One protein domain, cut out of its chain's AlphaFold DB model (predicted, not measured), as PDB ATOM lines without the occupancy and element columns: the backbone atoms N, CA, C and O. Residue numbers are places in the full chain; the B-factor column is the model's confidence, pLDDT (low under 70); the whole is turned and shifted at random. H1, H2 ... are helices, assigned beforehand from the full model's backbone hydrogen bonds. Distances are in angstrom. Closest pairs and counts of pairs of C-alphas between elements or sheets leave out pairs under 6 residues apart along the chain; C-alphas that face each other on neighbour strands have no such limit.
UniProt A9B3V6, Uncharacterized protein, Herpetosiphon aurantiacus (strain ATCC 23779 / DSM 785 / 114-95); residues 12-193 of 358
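What this domain is: This is residues 12 to 193 of the 358 residues of an uncharacterized protein of Herpetosiphon aurantiacus (strain ATCC 23779 / DSM 785 / 114-95) (UniProt A9B3V6). Helices follow one another as a chain of hairpins set in a curved row, from H1 at one end through H2, H3, H4, H6 and H9 to H10, and H11 folds back inside the curve. H5 packs on H4, H7 packs on H6 and H9, and residues 95 to 100 stick out. The 182 printed residues hold eleven named helices, H1 to H11 in chain order, and no named strand: the class is all helix. The whole is compact, with a radius of gyration of the C-alphas of 16.5 A, and rounded, spanning 48 by 41 by 31 A.

Where its parts are: H1, residues 12 to 22, begins with C-alpha 12 at (10.709, 29.051, -28.954). H2 is residues 31 to 43, H3 49 to 59, H4 64 to 76 and H5 80 to 88. H6, residues 99 to 116, is 25.8 A long and begins at (39.658, 8.738, -56.364). H7 is residues 119 to 128, H8 130 to 133, and H9 136 to 150, 21.4 A long. H10, residues 153 to 170, is 25.6 A long. H11, residues 182 to 191, ends with C-alpha 191 at (31.274, 38.169, -36.591).

How they stand to each other: H2, H3, H4, H6, H7, H9, H10 and H11 form a bundle, helices side by side. H1 and H2 are a hairpin at a steep tilt of 40 degrees, their closest C-alphas, Phe 18 and Leu 37, 5.5 A apart. H2 and H3 touch at Ala 38 and Tyr 52, 4.8 A between C-alphas, and H3 and H4 at Ala 57 and Ser 70, 4.3 A. H5 touches H4 at Leu 83 and Tyr 74, 5.3 A. H6 is the hub, touching H4, H5, H7, H8 and H9; it only just touches H8, with 3 pairs of C-alphas within 8 A, the closest those of Trp 107 and Leu 132, 6.5 A apart. H6 and H4 run the same way at 8 degrees, a shallow tilt. H7 and H9 touch at Asp 119 and Ala 145, 4.8 A, at a steep tilt of 43 degrees. H10 touches H11 at Ala 156 and Ser 189, 5.1 A. H1 and H10 are apart. Every O i to N i+4 pair is within hydrogen-bond range in H1, H2, H3, H5, H6, H7, H9, H10 and H11; in H4 it is 7 of 9, and H8 is too short for one.

The domain as a whole: The C-alphas of Gln 12 and Gly 96, the two farthest apart, are 49.6 A from each other. The printed part has no cut. The link from H10 to H11, 11 residues, is long. Mean pLDDT of the printed part is 86.0; residues 12, 47, 61 and 94 to 96 are under 70.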
ATOM      1  N   GLN A  12      11.638  30.057 -29.475       67.38
ATOM      2  CA  GLN A  12      10.709  29.051 -28.954       67.38
ATOM      3  C   GLN A  12      10.940  27.664 -29.571       67.38
ATOM      4  O   GLN A  12      10.848  26.662 -28.865       67.38
ATOM      5  N   SER A  13      11.279  27.588 -30.862       72.62
ATOM      6  CA  SER A  13      11.591  26.305 -31.512       72.62
ATOM      7  C   SER A  13      12.901  25.732 -30.987       72.62
ATOM      8  O   SER A  13      12.961  24.540 -30.700       72.62
ATOM      9  N   LEU A  14      13.910  26.584 -30.777       81.38
ATOM     10  CA  LEU A  14      15.164  26.211 -30.116       81.38
ATOM     11  C   LEU A  14      14.927  25.665 -28.704       81.38
ATOM     12  O   LEU A  14      15.441  24.601 -28.371       81.38
ATOM     13  N   LEU A  15      14.128  26.363 -27.889       74.31
ATOM     14  CA  LEU A  15      13.787  25.941 -26.525       74.31
ATOM     15  C   LEU A  15      13.028  24.614 -26.503       74.31
ATOM     16  O   LEU A  15      13.330  23.754 -25.676       74.31
ATOM     17  N   ASN A  16      12.064  24.433 -27.408       78.88
ATOM     18  CA  ASN A  16      11.331  23.175 -27.534       78.88
ATOM     19  C   ASN A  16      12.290  22.043 -27.923       78.88
ATOM     20  O   ASN A  16      12.362  21.031 -27.235       78.88
ATOM     21  N   ALA A  17      13.111  22.258 -28.954       87.38
ATOM     22  CA  ALA A  17      14.103  21.295 -29.412       87.38
ATOM     23  C   ALA A  17      15.125  20.924 -28.323       87.38
ATOM     24  O   ALA A  17      15.490  19.753 -28.220       87.38
ATOM     25  N   PHE A  18      15.563  21.892 -27.514       87.00
ATOM     26  CA  PHE A  18      16.453  21.678 -26.374       87.00
ATOM     27  C   PHE A  18      15.796  20.796 -25.307       87.00
ATOM     28  O   PHE A  18      16.342  19.755 -24.939       87.00
ATOM     29  N   ARG A  19      14.590  21.170 -24.859       83.69
ATOM     30  CA  ARG A  19      13.835  20.450 -23.819       83.69
ATOM     31  C   ARG A  19      13.469  19.031 -24.243       83.69
ATOM     32  O   ARG A  19      13.606  18.112 -23.442       83.69
ATOM     33  N   ASP A  20      13.076  18.840 -25.500       91.75
ATOM     34  CA  ASP A  20      12.727  17.526 -26.053       91.75
ATOM     35  C   ASP A  20      13.901  16.543 -26.001       91.75
ATOM     36  O   ASP A  20      13.716  15.345 -25.775       91.75
ATOM     37  N   VAL A  21      15.123  17.033 -26.234       90.56
ATOM     38  CA  VAL A  21      16.328  16.204 -26.138       90.56
ATOM     39  C   VAL A  21      16.711  15.997 -24.675       90.56
ATOM     40  O   VAL A  21      16.965  14.865 -24.274       90.56
ATOM     41  N   GLN A  22      16.687  17.054 -23.861       84.38
ATOM     42  CA  GLN A  22      17.029  16.986 -22.440       84.38
ATOM     43  C   GLN A  22      16.133  16.002 -21.666       84.38
ATOM     44  O   GLN A  22      16.625  15.264 -20.814       84.38
ATOM     45  N   ALA A  23      14.842  15.923 -22.007       86.56
ATOM     46  CA  ALA A  23      13.867  15.027 -21.381       86.56
ATOM     47  C   ALA A  23      14.192  13.528 -21.535       86.56
ATOM     48  O   ALA A  23      13.681  12.711 -20.772       86.56
ATOM     49  N   LYS A  24      15.047  13.151 -22.495       89.12
ATOM     50  CA  LYS A  24      15.495  11.760 -22.677       89.12
ATOM     51  C   LYS A  24      16.530  11.329 -21.631       89.12
ATOM     52  O   LYS A  24      16.722  10.136 -21.426       89.12
ATOM     53  N   GLY A  25      17.171  12.285 -20.955       84.75
ATOM     54  CA  GLY A  25      18.269  12.048 -20.019       84.75
ATOM     55  C   GLY A  25      19.621  11.929 -20.728       84.75
ATOM     56  O   GLY A  25      19.753  11.196 -21.708       84.75
ATOM     57  N   LEU A  26      20.626  12.650 -20.218       86.00
ATOM     58  CA  LEU A  26      21.941  12.824 -20.855       86.00
ATOM     59  C   LEU A  26      22.663  11.495 -21.135       86.00
ATOM     60  O   LEU A  26      23.265  11.336 -22.195       86.00
ATOM     61  N   ASP A  27      22.534  10.523 -20.233       87.00
ATOM     62  CA  ASP A  27      23.204   9.218 -20.333       87.00
ATOM     63  C   ASP A  27      22.671   8.335 -21.471       87.00
ATOM     64  O   ASP A  27      23.295   7.339 -21.835       87.00
ATOM     65  N   THR A  28      21.513   8.678 -22.045       89.62
ATOM     66  CA  THR A  28      20.867   7.882 -23.103       89.62
ATOM     67  C   THR A  28      21.009   8.494 -24.496       89.62
ATOM     68  O   THR A  28      20.595   7.883 -25.485       89.62
ATOM     69  N   LEU A  29      21.588   9.695 -24.589       90.19
ATOM     70  CA  LEU A  29      21.638  10.456 -25.829       90.19
ATOM     71  C   LEU A  29      22.585   9.824 -26.849       90.19
ATOM     72  O   LEU A  29      23.756   9.551 -26.578       90.19
ATOM     73  N   ARG A  30      22.092   9.669 -28.079       91.00
ATOM     74  CA  ARG A  30      22.911   9.285 -29.235       91.00
ATOM     75  C   ARG A  30      23.754  10.468 -29.714       91.00
ATOM     76  O   ARG A  30      23.409  11.624 -29.483       91.00
ATOM     77  N   ALA A  31      24.807  10.201 -30.487       88.44
ATOM     78  CA  ALA A  31      25.723  11.237 -30.982       88.44
ATOM     79  C   ALA A  31      25.020  12.407 -31.710       88.44
ATOM     80  O   ALA A  31      25.324  13.568 -31.454       88.44
ATOM     81  N   TYR A  32      24.032  12.142 -32.576       88.81
ATOM     82  CA  TYR A  32      23.292  13.218 -33.259       88.81
ATOM     83  C   TYR A  32      22.361  14.006 -32.320       88.81
ATOM     84  O   TYR A  32      22.021  15.152 -32.609       88.81
ATOM     85  N   GLU A  33      21.935  13.411 -31.205       93.00
ATOM     86  CA  GLU A  33      21.112  14.077 -30.190       93.00
ATOM     87  C   GLU A  33      21.980  14.981 -29.319       93.00
ATOM     88  O   GLU A  33      21.567  16.098 -29.025       93.00
ATOM     89  N   TRP A  34      23.213  14.561 -29.022       92.44
ATOM     90  CA  TRP A  34      24.231  15.428 -28.434       92.44
ATOM     91  C   TRP A  34      24.511  16.660 -29.297       92.44
ATOM     92  O   TRP A  34      24.515  17.772 -28.781       92.44
ATOM     93  N   VAL A  35      24.665  16.489 -30.615       92.19
ATOM     94  CA  VAL A  35      24.830  17.614 -31.557       92.19
ATOM     95  C   VAL A  35      23.655  18.581 -31.485       92.19
ATOM     96  O   VAL A  35      23.852  19.794 -31.391       92.19
ATOM     97  N   LYS A  36      22.430  18.044 -31.523       93.81
ATOM     98  CA  LYS A  36      21.209  18.847 -31.447       93.81
ATOM     99  C   LYS A  36      21.147  19.621 -30.127       93.81
ATOM    100  O   LYS A  36      20.939  20.829 -30.155       93.81
ATOM    101  N   LEU A  37      21.374  18.946 -28.996       93.56
ATOM    102  CA  LEU A  37      21.395  19.557 -27.664       93.56
ATOM    103  C   LEU A  37      22.430  20.684 -27.588       93.56
ATOM    104  O   LEU A  37      22.091  21.789 -27.176       93.56
ATOM    105  N   ALA A  38      23.661  20.420 -28.028       92.81
ATOM    106  CA  ALA A  38      24.769  21.361 -27.955       92.81
ATOM    107  C   ALA A  38      24.543  22.617 -28.806       92.81
ATOM    108  O   ALA A  38      24.744  23.728 -28.323       92.81
ATOM    109  N   ARG A  39      24.066  22.465 -30.050       92.12
ATOM    110  CA  ARG A  39      23.736  23.606 -30.920       92.12
ATOM    111  C   ARG A  39      22.558  24.409 -30.374       92.12
ATOM    112  O   ARG A  39      22.627  25.634 -30.345       92.12
ATOM    113  N   CYS A  40      21.507  23.741 -29.892       87.81
ATOM    114  CA  CYS A  40      20.403  24.430 -29.225       87.81
ATOM    115  C   CYS A  40      20.897  25.233 -28.013       87.81
ATOM    116  O   CYS A  40      20.567  26.407 -27.904       87.81
ATOM    117  N   ALA A  41      21.711  24.630 -27.143       82.12
ATOM    118  CA  ALA A  41      22.280  25.293 -25.973       82.12
ATOM    119  C   ALA A  41      23.130  26.513 -26.356       82.12
ATOM    120  O   ALA A  41      22.971  27.586 -25.778       82.12
ATOM    121  N   TYR A  42      23.984  26.360 -27.370       87.00
ATOM    122  CA  TYR A  42      24.850  27.422 -27.873       87.00
ATOM    123  C   TYR A  42      24.059  28.640 -28.358       87.00
ATOM    124  O   TYR A  42      24.301  29.752 -27.891       87.00
ATOM    125  N   TYR A  43      23.069  28.433 -29.231       82.19
ATOM    126  CA  TYR A  43      22.231  29.521 -29.746       82.19
ATOM    127  C   TYR A  43      21.251  30.076 -28.705       82.19
ATOM    128  O   TYR A  43      20.812  31.210 -28.810       82.19
ATOM    129  N   LEU A  44      20.915  29.313 -27.663       76.44
ATOM    130  CA  LEU A  44      20.134  29.823 -26.532       76.44
ATOM    131  C   LEU A  44      20.972  30.604 -25.515       76.44
ATOM    132  O   LEU A  44      20.392  31.166 -24.585       76.44
ATOM    133  N   ARG A  45      22.302  30.643 -25.687       74.25
ATOM    134  CA  ARG A  45      23.262  31.191 -24.717       74.25
ATOM    135  C   ARG A  45      23.121  30.531 -23.341       74.25
ATOM    136  O   ARG A  45      23.203  31.187 -22.307       74.25
ATOM    137  N   ASP A  46      22.885  29.221 -23.341       76.81
ATOM    138  CA  ASP A  46      22.821  28.424 -22.120       76.81
ATOM    139  C   ASP A  46      24.200  28.412 -21.425       76.81
ATOM    140  O   ASP A  46      25.209  28.172 -22.097       76.81
ATOM    141  N   PRO A  47      24.286  28.634 -20.098       66.88
ATOM    142  CA  PRO A  47      25.560  28.640 -19.373       66.88
ATOM    143  C   PRO A  47      26.370  27.340 -19.490       66.88
ATOM    144  O   PRO A  47      27.586  27.354 -19.317       66.88
ATOM    145  N   LEU A  48      25.716  26.214 -19.791       77.50
ATOM    146  CA  LEU A  48      26.335  24.897 -19.960       77.50
ATOM    147  C   LEU A  48      26.618  24.559 -21.434       77.50
ATOM    148  O   LEU A  48      27.032  23.438 -21.743       77.50
ATOM    149  N   ALA A  49      26.418  25.501 -22.364       76.88
ATOM    150  CA  ALA A  49      26.607  25.273 -23.794       76.88
ATOM    151  C   ALA A  49      28.006  24.742 -24.137       76.88
ATOM    152  O   ALA A  49      28.122  23.803 -24.924       76.88
ATOM    153  N   SER A  50      29.060  25.292 -23.525       74.69
ATOM    154  CA  SER A  50      30.443  24.843 -23.739       74.69
ATOM    155  C   SER A  50      30.635  23.372 -23.357       74.69
ATOM    156  O   SER A  50      31.211  22.607 -24.129       74.69
ATOM    157  N   THR A  51      30.070  22.944 -22.225       84.31
ATOM    158  CA  THR A  51      30.100  21.547 -21.773       84.31
ATOM    159  C   THR A  51      29.366  20.628 -22.746       84.31
ATOM    160  O   THR A  51      29.885  19.577 -23.124       84.31
ATOM    161  N   TYR A  52      28.175  21.019 -23.206       90.44
ATOM    162  CA  TYR A  52      27.427  20.217 -24.175       90.44
ATOM    163  C   TYR A  52      28.137  20.125 -25.532       90.44
ATOM    164  O   TYR A  52      28.121  19.062 -26.150       90.44
ATOM    165  N   LEU A  53      28.792  21.199 -25.981       91.56
ATOM    166  CA  LEU A  53      29.597  21.222 -27.208       91.56
ATOM    167  C   LEU A  53      30.813  20.296 -27.117       91.56
ATOM    168  O   LEU A  53      31.046  19.515 -28.040       91.56
ATOM    169  N   GLN A  54      31.546  20.322 -26.000       89.75
ATOM    170  CA  GLN A  54      32.659  19.399 -25.747       89.75
ATOM    171  C   GLN A  54      32.186  17.941 -25.746       89.75
ATOM    172  O   GLN A  54      32.804  17.083 -26.377       89.75
ATOM    173  N   GLN A  55      31.051  17.661 -25.099       92.50
ATOM    174  CA  GLN A  55      30.481  16.318 -25.087       92.50
ATOM    175  C   GLN A  55      30.034  15.885 -26.489       92.50
ATOM    176  O   GLN A  55      30.330  14.767 -26.904       92.50
ATOM    177  N   ALA A  56      29.385  16.760 -27.261       92.25
ATOM    178  CA  ALA A  56      29.000  16.464 -28.639       92.25
ATOM    179  C   ALA A  56      30.212  16.159 -29.530       92.25
ATOM    180  O   ALA A  56      30.169  15.198 -30.300       92.25
ATOM    181  N   ALA A  57      31.300  16.916 -29.381       91.56
ATOM    182  CA  ALA A  57      32.560  16.663 -30.073       91.56
ATOM    183  C   ALA A  57      33.152  15.291 -29.702       91.56
ATOM    184  O   ALA A  57      33.533  14.516 -30.577       91.56
ATOM    185  N   ALA A  58      33.163  14.932 -28.415       89.44
ATOM    186  CA  ALA A  58      33.672  13.636 -27.958       89.44
ATOM    187  C   ALA A  58      32.861  12.439 -28.497       89.44
ATOM    188  O   ALA A  58      33.418  11.371 -28.751       89.44
ATOM    189  N   GLN A  59      31.554  12.611 -28.709       86.81
ATOM    190  CA  GLN A  59      30.659  11.559 -29.210       86.81
ATOM    191  C   GLN A  59      30.759  11.337 -30.730       86.81
ATOM    192  O   GLN A  59      30.246  10.343 -31.247       86.81
ATOM    193  N   GLN A  60      31.427  12.227 -31.466       79.88
ATOM    194  CA  GLN A  60      31.540  12.202 -32.929       79.88
ATOM    195  C   GLN A  60      32.773  11.440 -33.453       79.88
ATOM    196  O   GLN A  60      33.308  11.734 -34.522       79.88
ATOM    197  N   ALA A  61      33.211  10.415 -32.720       65.44
ATOM    198  CA  ALA A  61      34.507   9.780 -32.931       65.44
ATOM    199  C   ALA A  61      34.699   9.094 -34.299       65.44
ATOM    200  O   ALA A  61      35.842   8.951 -34.708       65.44
ATOM    201  N   ILE A  62      33.657   8.644 -35.012       71.38
ATOM    202  CA  ILE A  62      33.746   7.963 -36.328       71.38
ATOM    203  C   ILE A  62      32.386   8.113 -37.042       71.38
ATOM    204  O   ILE A  62      31.374   7.913 -36.364       71.38
ATOM    205  N   PRO A  63      32.285   8.352 -38.373       72.62
ATOM    206  CA  PRO A  63      33.319   8.555 -39.418       72.62
ATOM    207  C   PRO A  63      34.007   9.943 -39.484       72.62
ATOM    208  O   PRO A  63      33.647  10.866 -38.759       72.62
ATOM    209  N   MET A  64      35.031  10.071 -40.349       76.31
ATOM    210  CA  MET A  64      35.965  11.217 -40.466       76.31
ATOM    211  C   MET A  64      35.266  12.578 -40.595       76.31
ATOM    212  O   MET A  64      35.691  13.555 -39.987       76.31
ATOM    213  N   GLU A  65      34.176  12.648 -41.354       73.31
ATOM    214  CA  GLU A  65      33.357  13.851 -41.494       73.31
ATOM    215  C   GLU A  65      32.824  14.378 -40.150       73.31
ATOM    216  O   GLU A  65      32.775  15.592 -39.949       73.31
ATOM    217  N   PHE A  66      32.499  13.498 -39.199       78.06
ATOM    218  CA  PHE A  66      32.070  13.896 -37.856       78.06
ATOM    219  C   PHE A  66      33.254  14.251 -36.948       78.06
ATOM    220  O   PHE A  66      33.166  15.202 -36.173       78.06
ATOM    221  N   GLN A  67      34.406  13.593 -37.111       80.44
ATOM    222  CA  GLN A  67      35.637  14.019 -36.428       80.44
ATOM    223  C   GLN A  67      36.018  15.459 -36.806       80.44
ATOM    224  O   GLN A  67      36.521  16.214 -35.981       80.44
ATOM    225  N   ILE A  68      35.741  15.879 -38.041       82.50
ATOM    226  CA  ILE A  68      35.995  17.257 -38.482       82.50
ATOM    227  C   ILE A  68      34.932  18.225 -37.984       82.50
ATOM    228  O   ILE A  68      35.274  19.338 -37.589       82.50
ATOM    229  N   ALA A  69      33.662  17.814 -37.947       81.12
ATOM    230  CA  ALA A  69      32.612  18.614 -37.318       81.12
ATOM    231  C   ALA A  69      32.921  18.898 -35.833       81.12
ATOM    232  O   ALA A  69      32.632  19.990 -35.342       81.12
ATOM    233  N   SER A  70      33.617  17.975 -35.158       89.12
ATOM    234  CA  SER A  70      34.103  18.147 -33.783       89.12
ATOM    235  C   SER A  70      35.036  19.352 -33.617       89.12
ATOM    236  O   SER A  70      34.982  20.019 -32.586       89.12
ATOM    237  N   LEU A  71      35.840  19.700 -34.634       89.94
ATOM    238  CA  LEU A  71      36.699  20.894 -34.595       89.94
ATOM    239  C   LEU A  71      35.881  22.174 -34.439       89.94
ATOM    240  O   LEU A  71      36.248  23.053 -33.662       89.94
ATOM    241  N   ASN A  72      34.755  22.273 -35.148       90.75
ATOM    242  CA  ASN A  72      33.879  23.430 -35.028       90.75
ATOM    243  C   ASN A  72      33.187  23.475 -33.657       90.75
ATOM    244  O   ASN A  72      33.052  24.554 -33.092       90.75
ATOM    245  N   PHE A  73      32.816  22.334 -33.069       91.56
ATOM    246  CA  PHE A  73      32.263  22.324 -31.710       91.56
ATOM    247  C   PHE A  73      33.278  22.774 -30.658       91.56
ATOM    248  O   PHE A  73      32.932  23.597 -29.813       91.56
ATOM    249  N   TYR A  74      34.536  22.332 -30.743       88.06
ATOM    250  CA  TYR A  74      35.588  22.849 -29.862       88.06
ATOM    251  C   TYR A  74      35.841  24.348 -30.081       88.06
ATOM    252  O   TYR A  74      36.017  25.078 -29.108       88.06
ATOM    253  N   ARG A  75      35.766  24.837 -31.330       88.62
ATOM    254  CA  ARG A  75      35.835  26.277 -31.642       88.62
ATOM    255  C   ARG A  75      34.699  27.050 -30.969       88.62
ATOM    256  O   ARG A  75      34.956  28.054 -30.317       88.62
ATOM    257  N   MET A  76      33.457  26.592 -31.129       84.56
ATOM    258  CA  MET A  76      32.267  27.213 -30.531       84.56
ATOM    259  C   MET A  76      32.319  27.200 -29.000       84.56
ATOM    260  O   MET A  76      31.848  28.138 -28.366       84.56
ATOM    261  N   ALA A  77      32.914  26.164 -28.406       80.88
ATOM    262  CA  ALA A  77      33.114  26.059 -26.963       80.88
ATOM    263  C   ALA A  77      34.255  26.947 -26.428       80.88
ATOM    264  O   ALA A  77      34.402  27.064 -25.214       80.88
ATOM    265  N   GLY A  78      35.080  27.537 -27.302       76.69
ATOM    266  CA  GLY A  78      36.289  28.270 -26.914       76.69
ATOM    267  C   GLY A  78      37.452  27.374 -26.460       76.69
ATOM    268  O   GLY A  78      38.433  27.873 -25.909       76.69
ATOM    269  N   ASP A  79      37.380  26.061 -26.693       80.00
ATOM    270  CA  ASP A  79      38.387  25.089 -26.256       80.00
ATOM    271  C   ASP A  79      39.482  24.901 -27.314       80.00
ATOM    272  O   ASP A  79      39.513  23.939 -28.091       80.00
ATOM    273  N   GLN A  80      40.408  25.859 -27.353       82.75
ATOM    274  CA  GLN A  80      41.486  25.862 -28.340       82.75
ATOM    275  C   GLN A  80      42.453  24.680 -28.170       82.75
ATOM    276  O   GLN A  80      43.029  24.202 -29.151       82.75
ATOM    277  N   ALA A  81      42.641  24.190 -26.942       82.94
ATOM    278  CA  ALA A  81      43.528  23.065 -26.671       82.94
ATOM    279  C   ALA A  81      42.954  21.760 -27.244       82.94
ATOM    280  O   ALA A  81      43.662  21.045 -27.963       82.94
ATOM    281  N   ALA A  82      41.672  21.481 -26.988       87.38
ATOM    282  CA  ALA A  82      40.995  20.308 -27.529       87.38
ATOM    283  C   ALA A  82      40.860  20.373 -29.056       87.38
ATOM    284  O   ALA A  82      41.081  19.365 -29.727       87.38
ATOM    285  N   LEU A  83      40.604  21.559 -29.620       85.50
ATOM    286  CA  LEU A  83      40.583  21.772 -31.069       85.50
ATOM    287  C   LEU A  83      41.915  21.357 -31.712       85.50
ATOM    288  O   LEU A  83      41.937  20.565 -32.654       85.50
ATOM    289  N   GLN A  84      43.038  21.849 -31.182       87.19
ATOM    290  CA  GLN A  84      44.376  21.527 -31.691       87.19
ATOM    291  C   GLN A  84      44.706  20.037 -31.536       87.19
ATOM    292  O   GLN A  84      45.292  19.433 -32.437       87.19
ATOM    293  N   ALA A  85      44.332  19.429 -30.406       91.00
ATOM    294  CA  ALA A  85      44.521  18.000 -30.177       91.00
ATOM    295  C   ALA A  85      43.715  17.156 -31.177       91.00
ATOM    296  O   ALA A  85      44.271  16.246 -31.792       91.00
ATOM    297  N   CYS A  86      42.446  17.508 -31.396       89.31
ATOM    298  CA  CYS A  86      41.567  16.867 -32.370       89.31
ATOM    299  C   CYS A  86      42.137  16.977 -33.793       89.31
ATOM    300  O   CYS A  86      42.239  15.970 -34.491       89.31
ATOM    301  N   PHE A  87      42.617  18.160 -34.194       90.19
ATOM    302  CA  PHE A  87      43.216  18.370 -35.516       90.19
ATOM    303  C   PHE A  87      44.441  17.472 -35.751       90.19
ATOM    304  O   PHE A  87      44.579  16.870 -36.814       90.19
ATOM    305  N   ARG A  88      45.314  17.323 -34.745       89.00
ATOM    306  CA  ARG A  88      46.502  16.449 -34.828       89.00
ATOM    307  C   ARG A  88      46.164  14.962 -34.902       89.00
ATOM    308  O   ARG A  88      46.992  14.185 -35.368       89.00
ATOM    309  N   GLN A  89      44.991  14.568 -34.414       87.44
ATOM    310  CA  GLN A  89      44.514  13.186 -34.429       87.44
ATOM    311  C   GLN A  89      43.738  12.838 -35.703       87.44
ATOM    312  O   GLN A  89      43.350  11.679 -35.866       87.44
ATOM    313  N   LEU A  90      43.524  13.803 -36.607       84.44
ATOM    314  CA  LEU A  90      42.858  13.524 -37.870       84.44
ATOM    315  C   LEU A  90      43.617  12.434 -38.643       84.44
ATOM    316  O   LEU A  90      44.849  12.481 -38.743       84.44
ATOM    317  N   PRO A  91      42.899  11.446 -39.205       78.19
ATOM    318  CA  PRO A  91      43.514  10.342 -39.923       78.19
ATOM    319  C   PRO A  91      44.336  10.870 -41.098       78.19
ATOM    320  O   PRO A  91      43.913  11.777 -41.809       78.19
ATOM    321  N   THR A  92      45.511  10.288 -41.332       78.62
ATOM    322  CA  THR A  92      46.356  10.666 -42.470       78.62
ATOM    323  C   THR A  92      45.694  10.298 -43.795       78.62
ATOM    324  O   THR A  92      44.957   9.312 -43.868       78.62
ATOM    325  N   LYS A  93      46.025  11.041 -44.861       73.81
ATOM    326  CA  LYS A  93      45.584  10.760 -46.236       73.81
ATOM    327  C   LYS A  93      45.681   9.254 -46.540       73.81
ATOM    328  O   LYS A  93      46.785   8.710 -46.463       73.81
ATOM    329  N   PRO A  94      44.578   8.579 -46.905       68.81
ATOM    330  CA  PRO A  94      44.619   7.149 -47.169       68.81
ATOM    331  C   PRO A  94      45.527   6.855 -48.374       68.81
ATOM    332  O   PRO A  94      45.366   7.420 -49.457       68.81
ATOM    333  N   ALA A  95      46.522   5.987 -48.175       68.31
ATOM    334  CA  ALA A  95      47.417   5.536 -49.236       68.31
ATOM    335  C   ALA A  95      46.716   4.471 -50.097       68.31
ATOM    336  O   ALA A  95      46.086   3.560 -49.567       68.31
ATOM    337  N   GLY A  96      46.813   4.578 -51.427       66.56
ATOM    338  CA  GLY A  96      46.259   3.581 -52.357       66.56
ATOM    339  C   GLY A  96      44.727   3.544 -52.460       66.56
ATOM    340  O   GLY A  96      44.180   2.624 -53.065       66.56
ATOM    341  N   SER A  97      44.017   4.520 -51.890       71.75
ATOM    342  CA  SER A  97      42.557   4.603 -51.971       71.75
ATOM    343  C   SER A  97      42.071   5.105 -53.333       71.75
ATOM    344  O   SER A  97      42.742   5.910 -53.977       71.75
ATOM    345  N   GLY A  98      40.866   4.696 -53.741       79.12
ATOM    346  CA  GLY A  98      40.232   5.196 -54.963       79.12
ATOM    347  C   GLY A  98      40.015   6.717 -54.961       79.12
ATOM    348  O   GLY A  98      39.987   7.358 -53.908       79.12
ATOM    349  N   GLN A  99      39.812   7.289 -56.153       79.81
ATOM    350  CA  GLN A  99      39.658   8.738 -56.364       79.81
ATOM    351  C   GLN A  99      38.590   9.377 -55.461       79.81
ATOM    352  O   GLN A  99      38.791  10.481 -54.961       79.81
ATOM    353  N   TRP A 100      37.487   8.668 -55.201       79.06
ATOM    354  CA  TRP A 100      36.411   9.145 -54.331       79.06
ATOM    355  C   TRP A 100      36.863   9.331 -52.874       79.06
ATOM    356  O   TRP A 100      36.674  10.402 -52.308       79.06
ATOM    357  N   ALA A 101      37.543   8.342 -52.288       80.75
ATOM    358  CA  ALA A 101      38.056   8.432 -50.918       80.75
ATOM    359  C   ALA A 101      39.120   9.535 -50.773       80.75
ATOM    360  O   ALA A 101      39.173  10.227 -49.756       80.75
ATOM    361  N   GLN A 102      39.929   9.745 -51.815       82.00
ATOM    362  CA  GLN A 102      40.878  10.851 -51.858       82.00
ATOM    363  C   GLN A 102      40.168  12.213 -51.909       82.00
ATOM    364  O   GLN A 102      40.573  13.121 -51.187       82.00
ATOM    365  N   ALA A 103      39.117  12.364 -52.719       81.81
ATOM    366  CA  ALA A 103      38.334  13.599 -52.788       81.81
ATOM    367  C   ALA A 103      37.625  13.901 -51.457       81.81
ATOM    368  O   ALA A 103      37.701  15.028 -50.968       81.81
ATOM    369  N   THR A 104      37.026  12.885 -50.825       81.94
ATOM    370  CA  THR A 104      36.417  13.005 -49.492       81.94
ATOM    371  C   THR A 104      37.441  13.472 -48.464       81.94
ATOM    372  O   THR A 104      37.182  14.440 -47.758       81.94
ATOM    373  N   TYR A 105      38.637  12.872 -48.431       85.81
ATOM    374  CA  TYR A 105      39.720  13.316 -47.548       85.81
ATOM    375  C   TYR A 105      40.158  14.765 -47.821       85.81
ATOM    376  O   TYR A 105      40.385  15.536 -46.890       85.81
ATOM    377  N   GLN A 106      40.293  15.157 -49.092       87.88
ATOM    378  CA  GLN A 106      40.704  16.518 -49.450       87.88
ATOM    379  C   GLN A 106      39.693  17.554 -48.957       87.88
ATOM    380  O   GLN A 106      40.092  18.547 -48.345       87.88
ATOM    381  N   TRP A 107      38.401  17.289 -49.169       90.00
ATOM    382  CA  TRP A 107      37.299  18.116 -48.681       90.00
ATOM    383  C   TRP A 107      37.264  18.194 -47.151       90.00
ATOM    384  O   TRP A 107      37.145  19.271 -46.570       90.00
ATOM    385  N   ALA A 108      37.418  17.046 -46.507       87.44
ATOM    386  CA  ALA A 108      37.447  16.880 -45.067       87.44
ATOM    387  C   ALA A 108      38.592  17.698 -44.425       87.44
ATOM    388  O   ALA A 108      38.366  18.558 -43.573       87.44
ATOM    389  N   TYR A 109      39.822  17.525 -44.907       89.88
ATOM    390  CA  TYR A 109      40.978  18.270 -44.404       89.88
ATOM    391  C   TYR A 109      40.895  19.773 -44.710       89.88
ATOM    392  O   TYR A 109      41.344  20.594 -43.916       89.88
ATOM    393  N   PHE A 110      40.307  20.161 -45.844       93.06
ATOM    394  CA  PHE A 110      40.086  21.573 -46.168       93.06
ATOM    395  C   PHE A 110      39.160  22.262 -45.152       93.06
ATOM    396  O   PHE A 110      39.486  23.343 -44.666       93.06
ATOM    397  N   GLN A 111      38.060  21.613 -44.758       93.38
ATOM    398  CA  GLN A 111      37.208  22.109 -43.671       93.38
ATOM    399  C   GLN A 111      37.973  22.207 -42.347       93.38
ATOM    400  O   GLN A 111      37.828  23.187 -41.623       93.38
ATOM    401  N   ALA A 112      38.822  21.222 -42.041       91.75
ATOM    402  CA  ALA A 112      39.622  21.234 -40.822       91.75
ATOM    403  C   ALA A 112      40.561  22.454 -40.742       91.75
ATOM    404  O   ALA A 112      40.611  23.111 -39.705       91.75
ATOM    405  N   LEU A 113      41.241  22.802 -41.843       92.44
ATOM    406  CA  LEU A 113      42.068  24.016 -41.930       92.44
ATOM    407  C   LEU A 113      41.248  25.290 -41.690       92.44
ATOM    408  O   LEU A 113      41.685  26.185 -40.967       92.44
ATOM    409  N   PHE A 114      40.046  25.361 -42.270       94.31
ATOM    410  CA  PHE A 114      39.148  26.499 -42.088       94.31
ATOM    411  C   PHE A 114      38.744  26.693 -40.618       94.31
ATOM    412  O   PHE A 114      38.798  27.818 -40.109       94.31
ATOM    413  N   TRP A 115      38.365  25.609 -39.932       90.81
ATOM    414  CA  TRP A 115      37.965  25.652 -38.521       90.81
ATOM    415  C   TRP A 115      39.124  25.960 -37.579       90.81
ATOM    416  O   TRP A 115      38.923  26.637 -36.573       90.81
ATOM    417  N   LEU A 116      40.335  25.523 -37.931       88.38
ATOM    418  CA  LEU A 116      41.567  25.846 -37.210       88.38
ATOM    419  C   LEU A 116      41.929  27.339 -37.283       88.38
ATOM    420  O   LEU A 116      42.671  27.829 -36.434       88.38
ATOM    421  N   GLY A 117      41.422  28.052 -38.293       88.69
ATOM    422  CA  GLY A 117      41.812  29.430 -38.588       88.69
ATOM    423  C   GLY A 117      43.141  29.543 -39.343       88.69
ATOM    424  O   GLY A 117      43.718  30.627 -39.393       88.69
ATOM    425  N   ASP A 118      43.634  28.456 -39.950       90.69
ATOM    426  CA  ASP A 118      44.786  28.512 -40.859       90.69
ATOM    427  C   ASP A 118      44.337  29.007 -42.243       90.69
ATOM    428  O   ASP A 118      44.272  28.265 -43.228       90.69
ATOM    429  N   ASP A 119      43.956  30.285 -42.299       90.75
ATOM    430  CA  ASP A 119      43.350  30.890 -43.485       90.75
ATOM    431  C   ASP A 119      44.291  30.851 -44.694       90.75
ATOM    432  O   ASP A 119      43.852  30.612 -45.818       90.75
ATOM    433  N   ARG A 120      45.601  31.029 -44.479       94.31
ATOM    434  CA  ARG A 120      46.594  31.025 -45.562       94.31
ATOM    435  C   ARG A 120      46.699  29.658 -46.226       94.31
ATOM    436  O   ARG A 120      46.639  29.582 -47.456       94.31
ATOM    437  N   GLU A 121      46.853  28.588 -45.446       94.31
ATOM    438  CA  GLU A 121      46.941  27.242 -46.016       94.31
ATOM    439  C   GLU A 121      45.587  26.800 -46.584       94.31
ATOM    440  O   GLU A 121      45.545  26.190 -47.652       94.31
ATOM    441  N   CYS A 122      44.476  27.181 -45.944       94.12
ATOM    442  CA  CYS A 122      43.123  26.956 -46.454       94.12
ATOM    443  C   CYS A 122      42.945  27.544 -47.870       94.12
ATOM    444  O   CYS A 122      42.649  26.807 -48.816       94.12
ATOM    445  N   ILE A 123      43.214  28.845 -48.048       96.25
ATOM    446  CA  ILE A 123      43.103  29.550 -49.338       96.25
ATOM    447  C   ILE A 123      44.022  28.917 -50.389       96.25
ATOM    448  O   ILE A 123      43.590  28.597 -51.500       96.25
ATOM    449  N   LYS A 124      45.289  28.677 -50.038       96.12
ATOM    450  CA  LYS A 124      46.265  28.049 -50.937       96.12
ATOM    451  C   LYS A 124      45.776  26.692 -51.444       96.12
ATOM    452  O   LYS A 124      45.887  26.399 -52.635       96.12
ATOM    453  N   ARG A 125      45.203  25.871 -50.563       94.38
ATOM    454  CA  ARG A 125      44.714  24.530 -50.904       94.38
ATOM    455  C   ARG A 125      43.492  24.576 -51.814       94.38
ATOM    456  O   ARG A 125      43.441  23.807 -52.770       94.38
ATOM    457  N   TYR A 126      42.569  25.514 -51.591       96.38
ATOM    458  CA  TYR A 126      41.436  25.755 -52.493       96.38
ATOM    459  C   TYR A 126      41.892  26.074 -53.929       96.38
ATOM    460  O   TYR A 126      41.357  25.527 -54.894       96.38
ATOM    461  N   HIS A 127      42.922  26.910 -54.087       94.06
ATOM    462  CA  HIS A 127      43.445  27.256 -55.412       94.06
ATOM    463  C   HIS A 127      44.257  26.135 -56.073       94.06
ATOM    464  O   HIS A 127      44.293  26.061 -57.300       94.06
ATOM    465  N   HIS A 128      44.888  25.261 -55.289       92.19
ATOM    466  CA  HIS A 128      45.705  24.167 -55.814       92.19
ATOM    467  C   HIS A 128      44.889  22.920 -56.195       92.19
ATOM    468  O   HIS A 128      45.226  22.224 -57.150       92.19
ATOM    469  N   GLU A 129      43.809  22.626 -55.469       89.69
ATOM    470  CA  GLU A 129      43.026  21.399 -55.636       89.69
ATOM    471  C   GLU A 129      41.764  21.652 -56.476       89.69
ATOM    472  O   GLU A 129      40.745  22.130 -55.975       89.69
ATOM    473  N   ALA A 130      41.790  21.255 -57.753       87.81
ATOM    474  CA  ALA A 130      40.652  21.423 -58.668       87.81
ATOM    475  C   ALA A 130      39.352  20.777 -58.148       87.81
ATOM    476  O   ALA A 130      38.262  21.300 -58.368       87.81
ATOM    477  N   SER A 131      39.464  19.666 -57.410       86.88
ATOM    478  CA  SER A 131      38.312  18.992 -56.795       86.88
ATOM    479  C   SER A 131      37.559  19.892 -55.809       86.88
ATOM    480  O   SER A 131      36.330  19.877 -55.800       86.88
ATOM    481  N   LEU A 132      38.260  20.743 -55.051       90.81
ATOM    482  CA  LEU A 132      37.636  21.683 -54.118       90.81
ATOM    483  C   LEU A 132      36.883  22.793 -54.854       90.81
ATOM    484  O   LEU A 132      35.808  23.191 -54.423       90.81
ATOM    485  N   GLN A 133      37.388  23.251 -55.998       91.94
ATOM    486  CA  GLN A 133      36.768  24.337 -56.771       91.94
ATOM    487  C   GLN A 133      35.409  23.949 -57.370       91.94
ATOM    488  O   GLN A 133      34.599  24.821 -57.675       91.94
ATOM    489  N   THR A 134      35.134  22.647 -57.497       89.44
ATOM    490  CA  THR A 134      33.821  22.139 -57.928       89.44
ATOM    491  C   THR A 134      32.767  22.142 -56.814       89.44
ATOM    492  O   THR A 134      31.580  21.985 -57.093       89.44
ATOM    493  N   ILE A 135      33.171  22.345 -55.556       90.56
ATOM    494  CA  ILE A 135      32.292  22.292 -54.386       90.56
ATOM    495  C   ILE A 135      31.870  23.717 -54.009       90.56
ATOM    496  O   ILE A 135      32.681  24.523 -53.550       90.56
ATOM    497  N   ALA A 136      30.576  24.027 -54.131       90.25
ATOM    498  CA  ALA A 136      30.044  25.361 -53.827       90.25
ATOM    499  C   ALA A 136      30.349  25.824 -52.387       90.25
ATOM    500  O   ALA A 136      30.705  26.983 -52.167       90.25
ATOM    501  N   LEU A 137      30.273  24.908 -51.415       91.56
ATOM    502  CA  LEU A 137      30.622  25.184 -50.019       91.56
ATOM    503  C   LEU A 137      32.116  25.467 -49.837       91.56
ATOM    504  O   LEU A 137      32.467  26.337 -49.046       91.56
ATOM    505  N   ALA A 138      33.003  24.821 -50.601       94.06
ATOM    506  CA  ALA A 138      34.435  25.096 -50.507       94.06
ATOM    507  C   ALA A 138      34.769  26.532 -50.920       94.06
ATOM    508  O   ALA A 138      35.583  27.187 -50.272       94.06
ATOM    509  N   LYS A 139      34.073  27.050 -51.939       94.94
ATOM    510  CA  LYS A 139      34.172  28.456 -52.339       94.94
ATOM    511  C   LYS A 139      33.753  29.399 -51.210       94.94
ATOM    512  O   LYS A 139      34.438  30.389 -50.981       94.94
ATOM    513  N   ILE A 140      32.660  29.100 -50.502       95.56
ATOM    514  CA  ILE A 140      32.197  29.913 -49.362       95.56
ATOM    515  C   ILE A 140      33.255  29.938 -48.250       95.56
ATOM    516  O   ILE A 140      33.609  31.013 -47.773       95.56
ATOM    517  N   LEU A 141      33.806  28.777 -47.883       96.25
ATOM    518  CA  LEU A 141      34.852  28.685 -46.861       96.25
ATOM    519  C   LEU A 141      36.118  29.452 -47.258       96.25
ATOM    520  O   LEU A 141      36.664  30.186 -46.440       96.25
ATOM    521  N   ALA A 142      36.559  29.337 -48.515       96.75
ATOM    522  CA  ALA A 142      37.708  30.088 -49.019       96.75
ATOM    523  C   ALA A 142      37.455  31.605 -48.996       96.75
ATOM    524  O   ALA A 142      38.323  32.366 -48.576       96.75
ATOM    525  N   GLN A 143      36.250  32.047 -49.378       96.88
ATOM    526  CA  GLN A 143      35.864  33.459 -49.324       96.88
ATOM    527  C   GLN A 143      35.844  34.003 -47.892       96.88
ATOM    528  O   GLN A 143      36.256  35.141 -47.683       96.88
ATOM    529  N   LEU A 144      35.387  33.216 -46.915       96.31
ATOM    530  CA  LEU A 144      35.409  33.609 -45.503       96.31
ATOM    531  C   LEU A 144      36.817  33.603 -44.915       96.31
ATOM    532  O   LEU A 144      37.159  34.522 -44.177       96.31
ATOM    533  N   ALA A 145      37.644  32.618 -45.269       95.94
ATOM    534  CA  ALA A 145      39.051  32.591 -44.880       95.94
ATOM    535  C   ALA A 145      39.791  33.833 -45.398       95.94
ATOM    536  O   ALA A 145      40.530  34.477 -44.661       95.94
ATOM    537  N   GLU A 146      39.541  34.226 -46.648       95.31
ATOM    538  CA  GLU A 146      40.104  35.443 -47.234       95.31
ATOM    539  C   GLU A 146      39.564  36.715 -46.567       95.31
ATOM    540  O   GLU A 146      40.334  37.637 -46.287       95.31
ATOM    541  N   ALA A 147      38.265  36.759 -46.253       91.25
ATOM    542  CA  ALA A 147      37.666  37.876 -45.532       91.25
ATOM    543  C   ALA A 147      38.282  38.054 -44.137       91.25
ATOM    544  O   ALA A 147      38.647  39.169 -43.771       91.25
ATOM    545  N   ARG A 148      38.465  36.956 -43.391       89.19
ATOM    546  CA  ARG A 148      39.113  36.943 -42.073       89.19
ATOM    547  C   ARG A 148      40.584  37.352 -42.158       89.19
ATOM    548  O   ARG A 148      41.008  38.229 -41.408       89.19
ATOM    549  N   LEU A 149      41.337  36.793 -43.109       92.25
ATOM    550  CA  LEU A 149      42.759  37.090 -43.307       92.25
ATOM    551  C   LEU A 149      43.011  38.568 -43.644       92.25
ATOM    552  O   LEU A 149      43.974  39.155 -43.153       92.25
ATOM    553  N   ASN A 150      42.147  39.163 -44.469       90.19
ATOM    554  CA  ASN A 150      42.310  40.527 -44.978       90.19
ATOM    555  C   ASN A 150      41.447  41.571 -44.254       90.19
ATOM    556  O   ASN A 150      41.448  42.732 -44.659       90.19
ATOM    557  N   ARG A 151      40.693  41.176 -43.218       83.94
ATOM    558  CA  ARG A 151      39.698  42.027 -42.533       83.94
ATOM    559  C   ARG A 151      38.711  42.685 -43.513       83.94
ATOM    560  O   ARG A 151      38.378  43.861 -43.399       83.94
ATOM    561  N   ASN A 152      38.267  41.931 -44.519       83.38
ATOM    562  CA  ASN A 152      37.394  42.427 -45.579       83.38
ATOM    563  C   ASN A 152      35.913  42.237 -45.211       83.38
ATOM    564  O   ASN A 152      35.283  41.246 -45.593       83.38
ATOM    565  N   ALA A 153      35.353  43.220 -44.500       80.31
ATOM    566  CA  ALA A 153      33.955  43.209 -44.062       80.31
ATOM    567  C   ALA A 153      32.954  43.122 -45.231       80.31
ATOM    568  O   ALA A 153      31.932  42.448 -45.120       80.31
ATOM    569  N   SER A 154      33.252  43.727 -46.386       81.50
ATOM    570  CA  SER A 154      32.380  43.668 -47.572       81.50
ATOM    571  C   SER A 154      32.260  42.249 -48.134       81.50
ATOM    572  O   SER A 154      31.183  41.825 -48.554       81.50
ATOM    573  N   GLN A 155      33.360  41.493 -48.128       88.69
ATOM    574  CA  GLN A 155      33.363  40.096 -48.558       88.69
ATOM    575  C   GLN A 155      32.635  39.198 -47.555       88.69
ATOM    576  O   GLN A 155      31.860  38.336 -47.970       88.69
ATOM    577  N   ALA A 156      32.825  39.436 -46.254       84.50
ATOM    578  CA  ALA A 156      32.068  38.756 -45.207       84.50
ATOM    579  C   ALA A 156      30.555  39.023 -45.329       84.50
ATOM    580  O   ALA A 156      29.764  38.081 -45.272       84.50
ATOM    581  N   LEU A 157      30.152  40.269 -45.609       84.00
ATOM    582  CA  LEU A 157      28.752  40.654 -45.818       84.00
ATOM    583  C   LEU A 157      28.121  39.920 -47.005       84.00
ATOM    584  O   LEU A 157      27.029  39.369 -46.877       84.00
ATOM    585  N   ALA A 158      28.817  39.863 -48.142       85.38
ATOM    586  CA  ALA A 158      28.327  39.159 -49.326       85.38
ATOM    587  C   ALA A 158      28.141  37.653 -49.070       85.38
ATOM    588  O   ALA A 158      27.217  37.029 -49.600       85.38
ATOM    589  N   VAL A 159      29.006  37.047 -48.250       91.94
ATOM    590  CA  VAL A 159      28.836  35.651 -47.834       91.94
ATOM    591  C   VAL A 159      27.659  35.503 -46.868       91.94
ATOM    592  O   VAL A 159      26.832  34.613 -47.072       91.94
ATOM    593  N   ALA A 160      27.536  36.385 -45.874       86.19
ATOM    594  CA  ALA A 160      26.426  36.378 -44.927       86.19
ATOM    595  C   ALA A 160      25.064  36.485 -45.640       86.19
ATOM    596  O   ALA A 160      24.138  35.762 -45.285       86.19
ATOM    597  N   GLN A 161      24.956  37.314 -46.687       81.94
ATOM    598  CA  GLN A 161      23.755  37.433 -47.529       81.94
ATOM    599  C   GLN A 161      23.381  36.132 -48.220       81.94
ATOM    600  O   GLN A 161      22.259  35.655 -48.058       81.94
ATOM    601  N   ARG A 162      24.343  35.498 -48.886       88.50
ATOM    602  CA  ARG A 162      24.114  34.218 -49.564       88.50
ATOM    603  C   ARG A 162      23.717  33.103 -48.598       88.50
ATOM    604  O   ARG A 162      22.874  32.276 -48.928       88.50
ATOM    605  N   LEU A 163      24.331  33.059 -47.415       90.12
ATOM    606  CA  LEU A 163      23.991  32.073 -46.386       90.12
ATOM    607  C   LEU A 163      22.595  32.328 -45.811       90.12
ATOM    608  O   LEU A 163      21.833  31.379 -45.636       90.12
ATOM    609  N   ALA A 164      22.241  33.591 -45.568       83.31
ATOM    610  CA  ALA A 164      20.919  33.961 -45.080       83.31
ATOM    611  C   ALA A 164      19.805  33.605 -46.069       83.31
ATOM    612  O   ALA A 164      18.778  33.069 -45.659       83.31
ATOM    613  N   GLU A 165      20.012  33.870 -47.358       80.31
ATOM    614  CA  GLU A 165      19.094  33.467 -48.428       80.31
ATOM    615  C   GLU A 165      18.896  31.948 -48.441       80.31
ATOM    616  O   GLU A 165      17.764  31.489 -48.290       80.31
ATOM    617  N   ALA A 166      19.983  31.171 -48.488       84.94
ATOM    618  CA  ALA A 166      19.914  29.709 -48.508       84.94
ATOM    619  C   ALA A 166      19.182  29.132 -47.283       84.94
ATOM    620  O   ALA A 166      18.321  28.266 -47.413       84.94
ATOM    621  N   ILE A 167      19.470  29.647 -46.083       83.12
ATOM    622  CA  ILE A 167      18.801  29.216 -44.848       83.12
ATOM    623  C   ILE A 167      17.298  29.522 -44.887       83.12
ATOM    624  O   ILE A 167      16.508  28.688 -44.445       83.12
ATOM    625  N   ARG A 168      16.882  30.690 -45.404       77.25
ATOM    626  CA  ARG A 168      15.455  31.049 -45.531       77.25
ATOM    627  C   ARG A 168      14.744  30.164 -46.547       77.25
ATOM    628  O   ARG A 168      13.657  29.668 -46.254       77.25
ATOM    629  N   GLU A 169      15.341  29.992 -47.723       78.81
ATOM    630  CA  GLU A 169      14.761  29.225 -48.828       78.81
ATOM    631  C   GLU A 169      14.591  27.750 -48.457       78.81
ATOM    632  O   GLU A 169      13.515  27.181 -48.649       78.81
ATOM    633  N   GLU A 170      15.617  27.150 -47.852       80.94
ATOM    634  CA  GLU A 170      15.612  25.736 -47.462       80.94
ATOM    635  C   GLU A 170      15.046  25.492 -46.053       80.94
ATOM    636  O   GLU A 170      14.904  24.343 -45.636       80.94
ATOM    637  N   ARG A 171      14.690  26.557 -45.318       79.12
ATOM    638  CA  ARG A 171      14.203  26.507 -43.924       79.12
ATOM    639  C   ARG A 171      15.116  25.671 -43.026       79.12
ATOM    640  O   ARG A 171      14.663  24.800 -42.284       79.12
ATOM    641  N   LEU A 172      16.418  25.912 -43.138       85.62
ATOM    642  CA  LEU A 172      17.422  25.130 -42.428       85.62
ATOM    643  C   LEU A 172      17.366  25.414 -40.933       85.62
ATOM    644  O   LEU A 172      17.341  26.568 -40.510       85.62
ATOM    645  N   GLU A 173      17.417  24.355 -40.134       88.12
ATOM    646  CA  GLU A 173      17.386  24.471 -38.681       88.12
ATOM    647  C   GLU A 173      18.801  24.646 -38.102       88.12
ATOM    648  O   GLU A 173      19.715  23.898 -38.476       88.12
ATOM    649  N   PRO A 174      18.999  25.555 -37.129       86.31
ATOM    650  CA  PRO A 174      20.308  25.809 -36.524       86.31
ATOM    651  C   PRO A 174      20.852  24.607 -35.746       86.31
ATOM    652  O   PRO A 174      22.059  24.469 -35.592       86.31
ATOM    653  N   TRP A 175      19.991  23.681 -35.316       90.31
ATOM    654  CA  TRP A 175      20.375  22.443 -34.627       90.31
ATOM    655  C   TRP A 175      20.491  21.218 -35.545       90.31
ATOM    656  O   TRP A 175      20.519  20.084 -35.058       90.31
ATOM    657  N   SER A 176      20.520  21.419 -36.868       87.56
ATOM    658  CA  SER A 176      20.762  20.348 -37.842       87.56
ATOM    659  C   SER A 176      22.006  19.533 -37.471       87.56
ATOM    660  O   SER A 176      22.958  20.074 -36.918       87.56
ATOM    661  N   ASN A 177      22.029  18.232 -37.768       82.69
ATOM    662  CA  ASN A 177      23.175  17.355 -37.496       82.69
ATOM    663  C   ASN A 177      24.195  17.312 -38.649       82.69
ATOM    664  O   ASN A 177      25.100  16.476 -38.633       82.69
ATOM    665  N   LEU A 178      24.054  18.192 -39.646       84.31
ATOM    666  CA  LEU A 178      25.000  18.277 -40.753       84.31
ATOM    667  C   LEU A 178      26.415  18.604 -40.231       84.31
ATOM    668  O   LEU A 178      26.551  19.497 -39.379       84.31
ATOM    669  N   PRO A 179      27.462  17.914 -40.737       78.00
ATOM    670  CA  PRO A 179      28.853  18.180 -40.359       78.00
ATOM    671  C   PRO A 179      29.270  19.635 -40.589       78.00
ATOM    672  O   PRO A 179      29.916  20.242 -39.741       78.00
ATOM    673  N   LEU A 180      28.828  20.210 -41.711       86.19
ATOM    674  CA  LEU A 180      28.970  21.623 -42.035       86.19
ATOM    675  C   LEU A 180      27.590  22.280 -41.954       86.19
ATOM    676  O   LEU A 180      26.751  22.068 -42.828       86.19
ATOM    677  N   ASN A 181      27.342  23.039 -40.890       89.19
ATOM    678  CA  ASN A 181      26.066  23.715 -40.677       89.19
ATOM    679  C   ASN A 181      26.149  25.164 -41.170       89.19
ATOM    680  O   ASN A 181      27.071  25.902 -40.826       89.19
ATOM    681  N   LEU A 182      25.179  25.555 -41.996       91.62
ATOM    682  CA  LEU A 182      25.138  26.878 -42.611       91.62
ATOM    683  C   LEU A 182      24.906  27.983 -41.576       91.62
ATOM    684  O   LEU A 182      25.419  29.081 -41.770       91.62
ATOM    685  N   TRP A 183      24.211  27.698 -40.471       91.12
ATOM    686  CA  TRP A 183      24.049  28.650 -39.370       91.12
ATOM    687  C   TRP A 183      25.379  28.962 -38.672       91.12
ATOM    688  O   TRP A 183      25.627  30.121 -38.344       91.12
ATOM    689  N   ASP A 184      26.265  27.973 -38.520       91.56
ATOM    690  CA  ASP A 184      27.599  28.173 -37.934       91.56
ATOM    691  C   ASP A 184      28.467  29.068 -38.848       91.56
ATOM    692  O   ASP A 184      29.201  29.937 -38.381       91.56
ATOM    693  N   LEU A 185      28.367  28.882 -40.173       93.25
ATOM    694  CA  LEU A 185      29.057  29.727 -41.158       93.25
ATOM    695  C   LEU A 185      28.470  31.136 -41.226       93.25
ATOM    696  O   LEU A 185      29.210  32.104 -41.400       93.25
ATOM    697  N   TYR A 186      27.149  31.252 -41.105       91.31
ATOM    698  CA  TYR A 186      26.458  32.531 -41.100       91.31
ATOM    699  C   TYR A 186      26.853  33.352 -39.869       91.31
ATOM    700  O   TYR A 186      27.261  34.499 -40.037       91.31
ATOM    701  N   GLU A 187      26.877  32.747 -38.674       88.12
ATOM    702  CA  GLU A 187      27.397  33.386 -37.457       88.12
ATOM    703  C   GLU A 187      28.809  33.940 -37.668       88.12
ATOM    704  O   GLU A 187      29.063  35.113 -37.406       88.12
ATOM    705  N   LEU A 188      29.724  33.107 -38.176       88.25
ATOM    706  CA  LEU A 188      31.101  33.521 -38.439       88.25
ATOM    707  C   LEU A 188      31.175  34.675 -39.440       88.25
ATOM    708  O   LEU A 188      31.966  35.595 -39.263       88.25
ATOM    709  N   SER A 189      30.349  34.644 -40.484       89.38
ATOM    710  CA  SER A 189      30.288  35.720 -41.477       89.38
ATOM    711  C   SER A 189      29.852  37.039 -40.831       89.38
ATOM    712  O   SER A 189      30.424  38.085 -41.121       89.38
ATOM    713  N   CYS A 190      28.877  36.978 -39.923       83.88
ATOM    714  CA  CYS A 190      28.378  38.118 -39.159       83.88
ATOM    715  C   CYS A 190      29.397  38.655 -38.138       83.88
ATOM    716  O   CYS A 190      29.502  39.870 -37.971       83.88
ATOM    717  N   GLN A 191      30.191  37.784 -37.509       79.62
ATOM    718  CA  GLN A 191      31.274  38.169 -36.591       79.62
ATOM    719  C   GLN A 191      32.430  38.905 -37.290       79.62
ATOM    720  O   GLN A 191      33.154  39.656 -36.644       79.62
ATOM    721  N   LEU A 192      32.611  38.695 -38.599       80.88
ATOM    722  CA  LEU A 192      33.645  39.350 -39.413       80.88
ATOM    723  C   LEU A 192      33.227  40.729 -39.959       80.88
ATOM    724  O   LEU A 192      33.996  41.349 -40.697       80.88
ATOM    725  N   LEU A 193      32.013  41.194 -39.653       75.06
ATOM    726  CA  LEU A 193      31.539  42.525 -40.031       75.06
ATOM    727  C   LEU A 193      32.117  43.607 -39.109       75.06
ATOM    728  O   LEU A 193      32.564  43.322 -38.002       75.06
TER     729      LEU A 193